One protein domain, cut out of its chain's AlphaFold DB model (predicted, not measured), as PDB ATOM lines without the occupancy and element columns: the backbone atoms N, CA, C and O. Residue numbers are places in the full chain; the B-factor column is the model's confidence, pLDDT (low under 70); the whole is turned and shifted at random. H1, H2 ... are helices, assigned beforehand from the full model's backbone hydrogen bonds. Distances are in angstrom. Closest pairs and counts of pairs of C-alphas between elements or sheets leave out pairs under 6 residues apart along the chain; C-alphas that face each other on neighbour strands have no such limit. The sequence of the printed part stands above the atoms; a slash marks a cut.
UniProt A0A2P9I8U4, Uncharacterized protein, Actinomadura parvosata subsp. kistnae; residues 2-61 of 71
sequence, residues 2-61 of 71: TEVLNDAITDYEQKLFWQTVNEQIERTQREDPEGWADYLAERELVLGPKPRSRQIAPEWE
ATOM      1  N   THR A   2     153.420 163.609 138.432       72.50
ATOM      2  CA  THR A   2     152.205 163.073 139.073       72.50
ATOM      3  C   THR A   2     152.455 162.416 140.435       72.50
ATOM      4  O   THR A   2     151.608 162.518 141.306       72.50
ATOM      5  N   GLU A   3     153.622 161.803 140.651       77.25
ATOM      6  CA  GLU A   3     153.957 161.130 141.922       77.25
ATOM      7  C   GLU A   3     154.009 162.099 143.110       77.25
ATOM      8  O   GLU A   3     153.325 161.879 144.097       77.25
ATOM      9  N   VAL A   4     154.683 163.247 142.962       80.12
ATOM     10  CA  VAL A   4     154.746 164.288 144.010       80.12
ATOM     11  C   VAL A   4     153.357 164.829 144.381       80.12
ATOM     12  O   VAL A   4     153.109 165.182 145.529       80.12
ATOM     13  N   LEU A   5     152.439 164.904 143.411       84.06
ATOM     14  CA  LEU A   5     151.060 165.323 143.667       84.06
ATOM     15  C   LEU A   5     150.274 164.246 144.419       84.06
ATOM     16  O   LEU A   5     149.503 164.587 145.310       84.06
ATOM     17  N   ASN A   6     150.482 162.971 144.090       88.06
ATOM     18  CA  ASN A   6     149.837 161.865 144.793       88.06
ATOM     19  C   ASN A   6     150.301 161.788 146.252       88.06
ATOM     20  O   ASN A   6     149.456 161.676 147.135       88.06
ATOM     21  N   ASP A   7     151.602 161.945 146.506       87.12
ATOM     22  CA  ASP A   7     152.151 161.959 147.867       87.12
ATOM     23  C   ASP A   7     151.532 163.096 148.697       87.12
ATOM     24  O   ASP A   7     151.066 162.886 149.814       87.12
ATOM     25  N   ALA A   8     151.422 164.298 148.115       88.25
ATOM     26  CA  ALA A   8     150.801 165.442 148.782       88.25
ATOM     27  C   ALA A   8     149.300 165.238 149.067       88.25
ATOM     28  O   ALA A   8     148.797 165.722 150.084       88.25
ATOM     29  N   ILE A   9     148.580 164.537 148.184       90.19
ATOM     30  CA  ILE A   9     147.167 164.192 148.390       90.19
ATOM     31  C   ILE A   9     147.036 163.197 149.543       90.19
ATOM     32  O   ILE A   9     146.239 163.434 150.447       90.19
ATOM     33  N   THR A  10     147.845 162.137 149.559       91.50
ATOM     34  CA  THR A  10     147.823 161.140 150.637       91.50
ATOM     35  C   THR A  10     148.156 161.767 151.991       91.50
ATOM     36  O   THR A  10     147.445 161.527 152.968       91.50
ATOM     37  N   ASP A  11     149.157 162.647 152.047       91.25
ATOM     38  CA  ASP A  11     149.495 163.400 153.258       91.25
ATOM     39  C   ASP A  11     148.328 164.271 153.748       91.25
ATOM     40  O   ASP A  11     148.074 164.380 154.951       91.25
ATOM     41  N   TYR A  12     147.620 164.925 152.825       90.88
ATOM     42  CA  TYR A  12     146.466 165.757 153.158       90.88
ATOM     43  C   TYR A  12     145.291 164.922 153.676       90.88
ATOM     44  O   TYR A  12     144.702 165.260 154.705       90.88
ATOM     45  N   GLU A  13     144.975 163.812 153.011       93.56
ATOM     46  CA  GLU A  13     143.904 162.898 153.416       93.56
ATOM     47  C   GLU A  13     144.176 162.293 154.795       93.56
ATOM     48  O   GLU A  13     143.280 162.248 155.640       93.56
ATOM     49  N   GLN A  14     145.425 161.906 155.069       90.88
ATOM     50  CA  GLN A  14     145.821 161.394 156.378       90.88
ATOM     51  C   GLN A  14     145.655 162.454 157.474       90.88
ATOM     52  O   GLN A  14     145.152 162.150 158.558       90.88
ATOM     53  N   LYS A  15     146.029 163.711 157.205       92.25
ATOM     54  CA  LYS A  15     145.813 164.822 158.149       92.25
ATOM     55  C   LYS A  15     144.327 165.053 158.415       92.25
ATOM     56  O   LYS A  15     143.936 165.183 159.574       92.25
ATOM     57  N   LEU A  16     143.504 165.062 157.367       94.00
ATOM     58  CA  LEU A  16     142.061 165.271 157.485       94.00
ATOM     59  C   LEU A  16     141.383 164.146 158.275       94.00
ATOM     60  O   LEU A  16     140.501 164.403 159.099       94.00
ATOM     61  N   PHE A  17     141.824 162.906 158.062       93.38
ATOM     62  CA  PHE A  17     141.365 161.756 158.827       93.38
ATOM     63  C   PHE A  17     141.625 161.950 160.325       93.38
ATOM     64  O   PHE A  17     140.693 161.871 161.125       93.38
ATOM     65  N   TRP A  18     142.864 162.275 160.711       93.69
ATOM     66  CA  TRP A  18     143.209 162.469 162.121       93.69
ATOM     67  C   TRP A  18     142.505 163.666 162.753       93.69
ATOM     68  O   TRP A  18     142.091 163.585 163.909       93.69
ATOM     69  N   GLN A  19     142.311 164.749 161.998       92.94
ATOM     70  CA  GLN A  19     141.524 165.886 162.464       92.94
ATOM     71  C   GLN A  19     140.081 165.467 162.776       92.94
ATOM     72  O   GLN A  19     139.580 165.746 163.862       92.94
ATOM     73  N   THR A  20     139.446 164.729 161.864       93.69
ATOM     74  CA  THR A  20     138.066 164.251 162.039       93.69
ATOM     75  C   THR A  20     137.943 163.331 163.255       93.69
ATOM     76  O   THR A  20     136.995 163.443 164.029       93.69
ATOM     77  N   VAL A  21     138.912 162.430 163.452       93.94
ATOM     78  CA  VAL A  21     138.952 161.542 164.622       93.94
ATOM     79  C   VAL A  21     139.058 162.346 165.920       93.94
ATOM     80  O   VAL A  21     138.296 162.083 166.850       93.94
ATOM     81  N   ASN A  22     139.943 163.346 165.981       91.25
ATOM     82  CA  ASN A  22     140.076 164.201 167.163       91.25
ATOM     83  C   ASN A  22     138.780 164.956 167.473       91.25
ATOM     84  O   ASN A  22     138.341 164.951 168.620       91.25
ATOM     85  N   GLU A  23     138.133 165.541 166.465       94.44
ATOM     86  CA  GLU A  23     136.863 166.256 166.647       94.44
ATOM     87  C   GLU A  23     135.761 165.338 167.202       94.44
ATOM     88  O   GLU A  23     135.010 165.738 168.094       94.44
ATOM     89  N   GLN A  24     135.673 164.089 166.725       91.12
ATOM     90  CA  GLN A  24     134.717 163.118 167.269       91.12
ATOM     91  C   GLN A  24     135.048 162.736 168.712       91.12
ATOM     92  O   GLN A  24     134.142 162.665 169.537       91.12
ATOM     93  N   ILE A  25     136.326 162.543 169.039       92.12
ATOM     94  CA  ILE A  25     136.756 162.248 170.410       92.12
ATOM     95  C   ILE A  25     136.385 163.399 171.352       92.12
ATOM     96  O   ILE A  25     135.783 163.162 172.398       92.12
ATOM     97  N   GLU A  26     136.700 164.644 170.986       93.06
ATOM     98  CA  GLU A  26     136.349 165.827 171.782       93.06
ATOM     99  C   GLU A  26     134.836 165.953 171.975       93.06
ATOM    100  O   GLU A  26     134.357 166.316 173.054       93.06
ATOM    101  N   ARG A  27     134.070 165.630 170.930       93.38
ATOM    102  CA  ARG A  27     132.614 165.606 170.989       93.38
ATOM    103  C   ARG A  27     132.106 164.537 171.954       93.38
ATOM    104  O   ARG A  27     131.290 164.869 172.808       93.38
ATOM    105  N   THR A  28     132.601 163.302 171.870       90.81
ATOM    106  CA  THR A  28     132.229 162.215 172.789       90.81
ATOM    107  C   THR A  28     132.574 162.568 174.230       90.81
ATOM    108  O   THR A  28     131.733 162.412 175.101       90.81
ATOM    109  N   GLN A  29     133.750 163.149 174.483       91.56
ATOM    110  CA  GLN A  29     134.128 163.610 175.824       91.56
ATOM    111  C   GLN A  29     133.155 164.647 176.399       91.56
ATOM    112  O   GLN A  29     132.924 164.677 177.607       91.56
ATOM    113  N   ARG A  30     132.604 165.519 175.547       92.06
ATOM    114  CA  ARG A  30     131.669 166.573 175.959       92.06
ATOM    115  C   ARG A  30     130.236 166.066 176.114       92.06
ATOM    116  O   ARG A  30     129.543 166.508 177.024       92.06
ATOM    117  N   GLU A  31     129.779 165.228 175.188       95.44
ATOM    118  CA  GLU A  31     128.386 164.775 175.104       95.44
ATOM    119  C   GLU A  31     128.114 163.536 175.970       95.44
ATOM    120  O   GLU A  31     127.011 163.410 176.495       95.44
ATOM    121  N   ASP A  32     129.106 162.662 176.152       94.44
ATOM    122  CA  ASP A  32     129.001 161.413 176.913       94.44
ATOM    123  C   ASP A  32     130.283 161.137 177.732       94.44
ATOM    124  O   ASP A  32     131.119 160.298 177.372       94.44
ATOM    125  N   PRO A  33     130.480 161.865 178.845       92.31
ATOM    126  CA  PRO A  33     131.659 161.694 179.687       92.31
ATOM    127  C   PRO A  33     131.695 160.337 180.408       92.31
ATOM    128  O   PRO A  33     132.783 159.859 180.726       92.31
ATOM    129  N   GLU A  34     130.537 159.717 180.668       93.62
ATOM    130  CA  GLU A  34     130.445 158.409 181.328       93.62
ATOM    131  C   GLU A  34     130.868 157.294 180.366       93.62
ATOM    132  O   GLU A  34     131.803 156.555 180.673       93.62
ATOM    133  N   GLY A  35     130.313 157.263 179.149       91.38
ATOM    134  CA  GLY A  35     130.744 156.319 178.117       91.38
ATOM    135  C   GLY A  35     132.206 156.507 177.701       91.38
ATOM    136  O   GLY A  35     132.906 155.536 177.404       91.38
ATOM    137  N   TRP A  36     132.723 157.741 177.740       93.19
ATOM    138  CA  TRP A  36     134.153 157.987 177.545       93.19
ATOM    139  C   TRP A  36     135.017 157.380 178.662       93.19
ATOM    140  O   TRP A  36     136.072 156.807 178.378       93.19
ATOM    141  N   ALA A  37     134.587 157.484 179.923       92.75
ATOM    142  CA  ALA A  37     135.291 156.882 181.054       92.75
ATOM    143  C   ALA A  37     135.282 155.347 180.979       92.75
ATOM    144  O   ALA A  37     136.327 154.726 181.190       92.75
ATOM    145  N   ASP A  38     134.149 154.752 180.600       93.69
ATOM    146  CA  ASP A  38     134.025 153.306 180.389       93.69
ATOM    147  C   ASP A  38     134.960 152.823 179.277       93.69
ATOM    148  O   ASP A  38     135.732 151.881 179.471       93.69
ATOM    149  N   TYR A  39     134.993 153.530 178.142       89.56
ATOM    150  CA  TYR A  39     135.936 153.242 177.061       89.56
ATOM    151  C   TYR A  39     137.397 153.287 177.534       89.56
ATOM    152  O   TYR A  39     138.200 152.421 177.173       89.56
ATOM    153  N   LEU A  40     137.771 154.287 178.341       90.44
ATOM    154  CA  LEU A  40     139.127 154.381 178.881       90.44
ATOM    155  C   LEU A  40     139.458 153.206 179.811       90.44
ATOM    156  O   LEU A  40     140.566 152.673 179.721       90.44
ATOM    157  N   ALA A  41     138.508 152.781 180.647       91.88
ATOM    158  CA  ALA A  41     138.671 151.630 181.529       91.88
ATOM    159  C   ALA A  41     138.836 150.324 180.731       91.88
ATOM    160  O   ALA A  41     139.767 149.557 180.980       91.88
ATOM    161  N   GLU A  42     137.997 150.093 179.718       92.19
ATOM    162  CA  GLU A  42     138.125 148.941 178.818       92.19
ATOM    163  C   GLU A  42     139.468 148.946 178.081       92.19
ATOM    164  O   GLU A  42     140.151 147.922 177.979       92.19
ATOM    165  N   ARG A  43     139.891 150.114 177.596       87.50
ATOM    166  CA  ARG A  43     141.158 150.274 176.884       87.50
ATOM    167  C   ARG A  43     142.358 149.957 177.773       87.50
ATOM    168  O   ARG A  43     143.295 149.322 177.293       87.50
ATOM    169  N   GLU A  44     142.347 150.388 179.032       88.00
ATOM    170  CA  GLU A  44     143.407 150.073 179.995       88.00
ATOM    171  C   GLU A  44     143.487 148.568 180.283       88.00
ATOM    172  O   GLU A  44     144.585 148.017 180.378       88.00
ATOM    173  N   LEU A  45     142.351 147.870 180.330       88.62
ATOM    174  CA  LEU A  45     142.329 146.413 180.484       88.62
ATOM    175  C   LEU A  45     142.945 145.686 179.278       88.62
ATOM    176  O   LEU A  45     143.626 144.677 179.456       88.62
ATOM    177  N   VAL A  46     142.716 146.185 178.059       88.44
ATOM    178  CA  VAL A  46     143.188 145.546 176.817       88.44
ATOM    179  C   VAL A  46     144.645 145.887 176.499       88.44
ATOM    180  O   VAL A  46     145.413 145.008 176.112       88.44
ATOM    181  N   LEU A  47     145.027 147.160 176.619       85.31
ATOM    182  CA  LEU A  47     146.347 147.661 176.216       85.31
ATOM    183  C   LEU A  47     147.328 147.790 177.387       85.31
ATOM    184  O   LEU A  47     148.505 148.084 177.170       85.31
ATOM    185  N   GLY A  48     146.859 147.552 178.610       78.81
ATOM    186  CA  GLY A  48     147.607 147.795 179.831       78.81
ATOM    187  C   GLY A  48     147.585 149.269 180.257       78.81
ATOM    188  O   GLY A  48     147.111 150.145 179.522       78.81
ATOM    189  N   PRO A  49     148.119 149.563 181.455       74.19
ATOM    190  CA  PRO A  49     148.211 150.924 181.961       74.19
ATOM    191  C   PRO A  49     149.048 151.782 181.016       74.19
ATOM    192  O   PRO A  49     150.081 151.346 180.496       74.19
ATOM    193  N   LYS A  50     148.621 153.034 180.820       68.81
ATOM    194  CA  LYS A  50     149.368 153.996 180.004       68.81
ATOM    195  C   LYS A  50     150.810 154.076 180.533       68.81
ATOM    196  O   LYS A  50     150.995 154.275 181.739       68.81
ATOM    197  N   PRO A  51     151.838 153.931 179.676       65.31
ATOM    198  CA  PRO A  51     153.217 154.041 180.125       65.31
ATOM    199  C   PRO A  51     153.427 155.407 180.786       65.31
ATOM    200  O   PRO A  51     153.120 156.448 180.207       65.31
ATOM    201  N   ARG A  52     153.939 155.397 182.025       59.34
ATOM    202  CA  ARG A  52     154.260 156.620 182.785       59.34
ATOM    203  C   ARG A  52     155.367 157.439 182.123       59.34
ATOM    204  O   ARG A  52     155.475 158.636 182.356       59.34
ATOM    205  N   SER A  53     156.189 156.803 181.297       64.38
ATOM    206  CA  SER A  53     157.171 157.481 180.466       64.38
ATOM    207  C   SER A  53     156.509 157.978 179.182       64.38
ATOM    208  O   SER A  53     156.053 157.169 178.372       64.38
ATOM    209  N   ARG A  54     156.555 159.293 178.939       61.59
ATOM    210  CA  ARG A  54     156.421 159.911 177.603       61.59
ATOM    211  C   ARG A  54     157.605 159.513 176.698       61.59
ATOM    212  O   ARG A  54     158.255 160.363 176.108       61.59
ATOM    213  N   GLN A  55     157.945 158.228 176.630       61.78
ATOM    214  CA  GLN A  55     158.922 157.741 175.669       61.78
ATOM    215  C   GLN A  55     158.211 157.649 174.331       61.78
ATOM    216  O   GLN A  55     157.448 156.719 174.071       61.78
ATOM    217  N   ILE A  56     158.421 158.675 173.517       65.81
ATOM    218  CA  ILE A  56     158.159 158.573 172.094       65.81
ATOM    219  C   ILE A  56     159.259 157.691 171.510       65.81
ATOM    220  O   ILE A  56     160.382 157.666 172.022       65.81
ATOM    221  N   ALA A  57     158.942 156.934 170.467       68.31
ATOM    222  CA  ALA A  57     160.000 156.271 169.728       68.31
ATOM    223  C   ALA A  57     160.947 157.351 169.146       68.31
ATOM    224  O   ALA A  57     160.459 158.420 168.761       68.31
ATOM    225  N   PRO A  58     162.277 157.133 169.137       70.31
ATOM    226  CA  PRO A  58     163.258 158.185 168.852       70.31
ATOM    227  C   PRO A  58     163.037 158.915 167.523       70.31
ATOM    228  O   PRO A  58     163.368 160.088 167.395       70.31
ATOM    229  N   GLU A  59     162.454 158.237 166.535       69.44
ATOM    230  CA  GLU A  59     162.132 158.802 165.225       69.44
ATOM    231  C   GLU A  59     161.034 159.883 165.257       69.44
ATOM    232  O   GLU A  59     160.867 160.617 164.286       69.44
ATOM    233  N   TRP A  60     160.323 160.016 166.376       72.12
ATOM    234  CA  TRP A  60     159.271 161.010 166.603       72.12
ATOM    235  C   TRP A  60     159.666 162.089 167.624       72.12
ATOM    236  O   TRP A  60     158.888 163.015 167.880       72.12
ATOM    237  N   GLU A  61     160.862 161.995 168.211       71.06
ATOM    238  CA  GLU A  61     161.401 162.992 169.136       71.06
ATOM    239  C   GLU A  61     161.517 164.354 168.419       71.06
ATOM    240  O   GLU A  61     162.145 164.473 167.368       71.06
TER     241      GLU A  61
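AT A GLANCE: This is residues 2 to 61 of the 71 residues of an uncharacterized protein of Actinomadura parvosata subsp. kistnae (UniProt A0A2P9I8U4). A long helix, H1, meets a shorter helix, H2, at a corner, and an unnamed tail, residues 48 to 61, folds back from the far end of H2, leaving an open, three-sided frame with an empty middle. The printed part has 60 residues, with two named helices in the order H1, H2 and no named strand; the class is all helix. It is extended, with a radius of gyration of the C-alphas of 16.6 A, and flat, spanning 47 by 32 by 17 A.

IN THESE COORDINATES: H1, residues 2 to 31, begins at C-alpha 2 (152.205, 163.073, 139.073) and measures 43.2 A from first to last C-alpha. H2, residues 33 to 47, measures 20.6 A and ends at C-alpha 47 (146.347, 147.661, 176.216).

HOW THE PARTS SIT: H1 and H2 are close but not clearly touching; their closest C-alphas, of Gln 29 and Trp 36, are 5.9 A apart. They run opposite ways at a steep tilt of 60 degrees. In both, every O i to N i+4 pair is within hydrogen-bond range.

THE WHOLE: The C-alphas farthest apart, of Thr 2 and Glu 34, are 47.8 A apart. The printed part has no cut, and the link from H1 to H2 is tight. Residues 50 to 61 stand free; pLDDT is under 70 at residues 50 to 57 and 59.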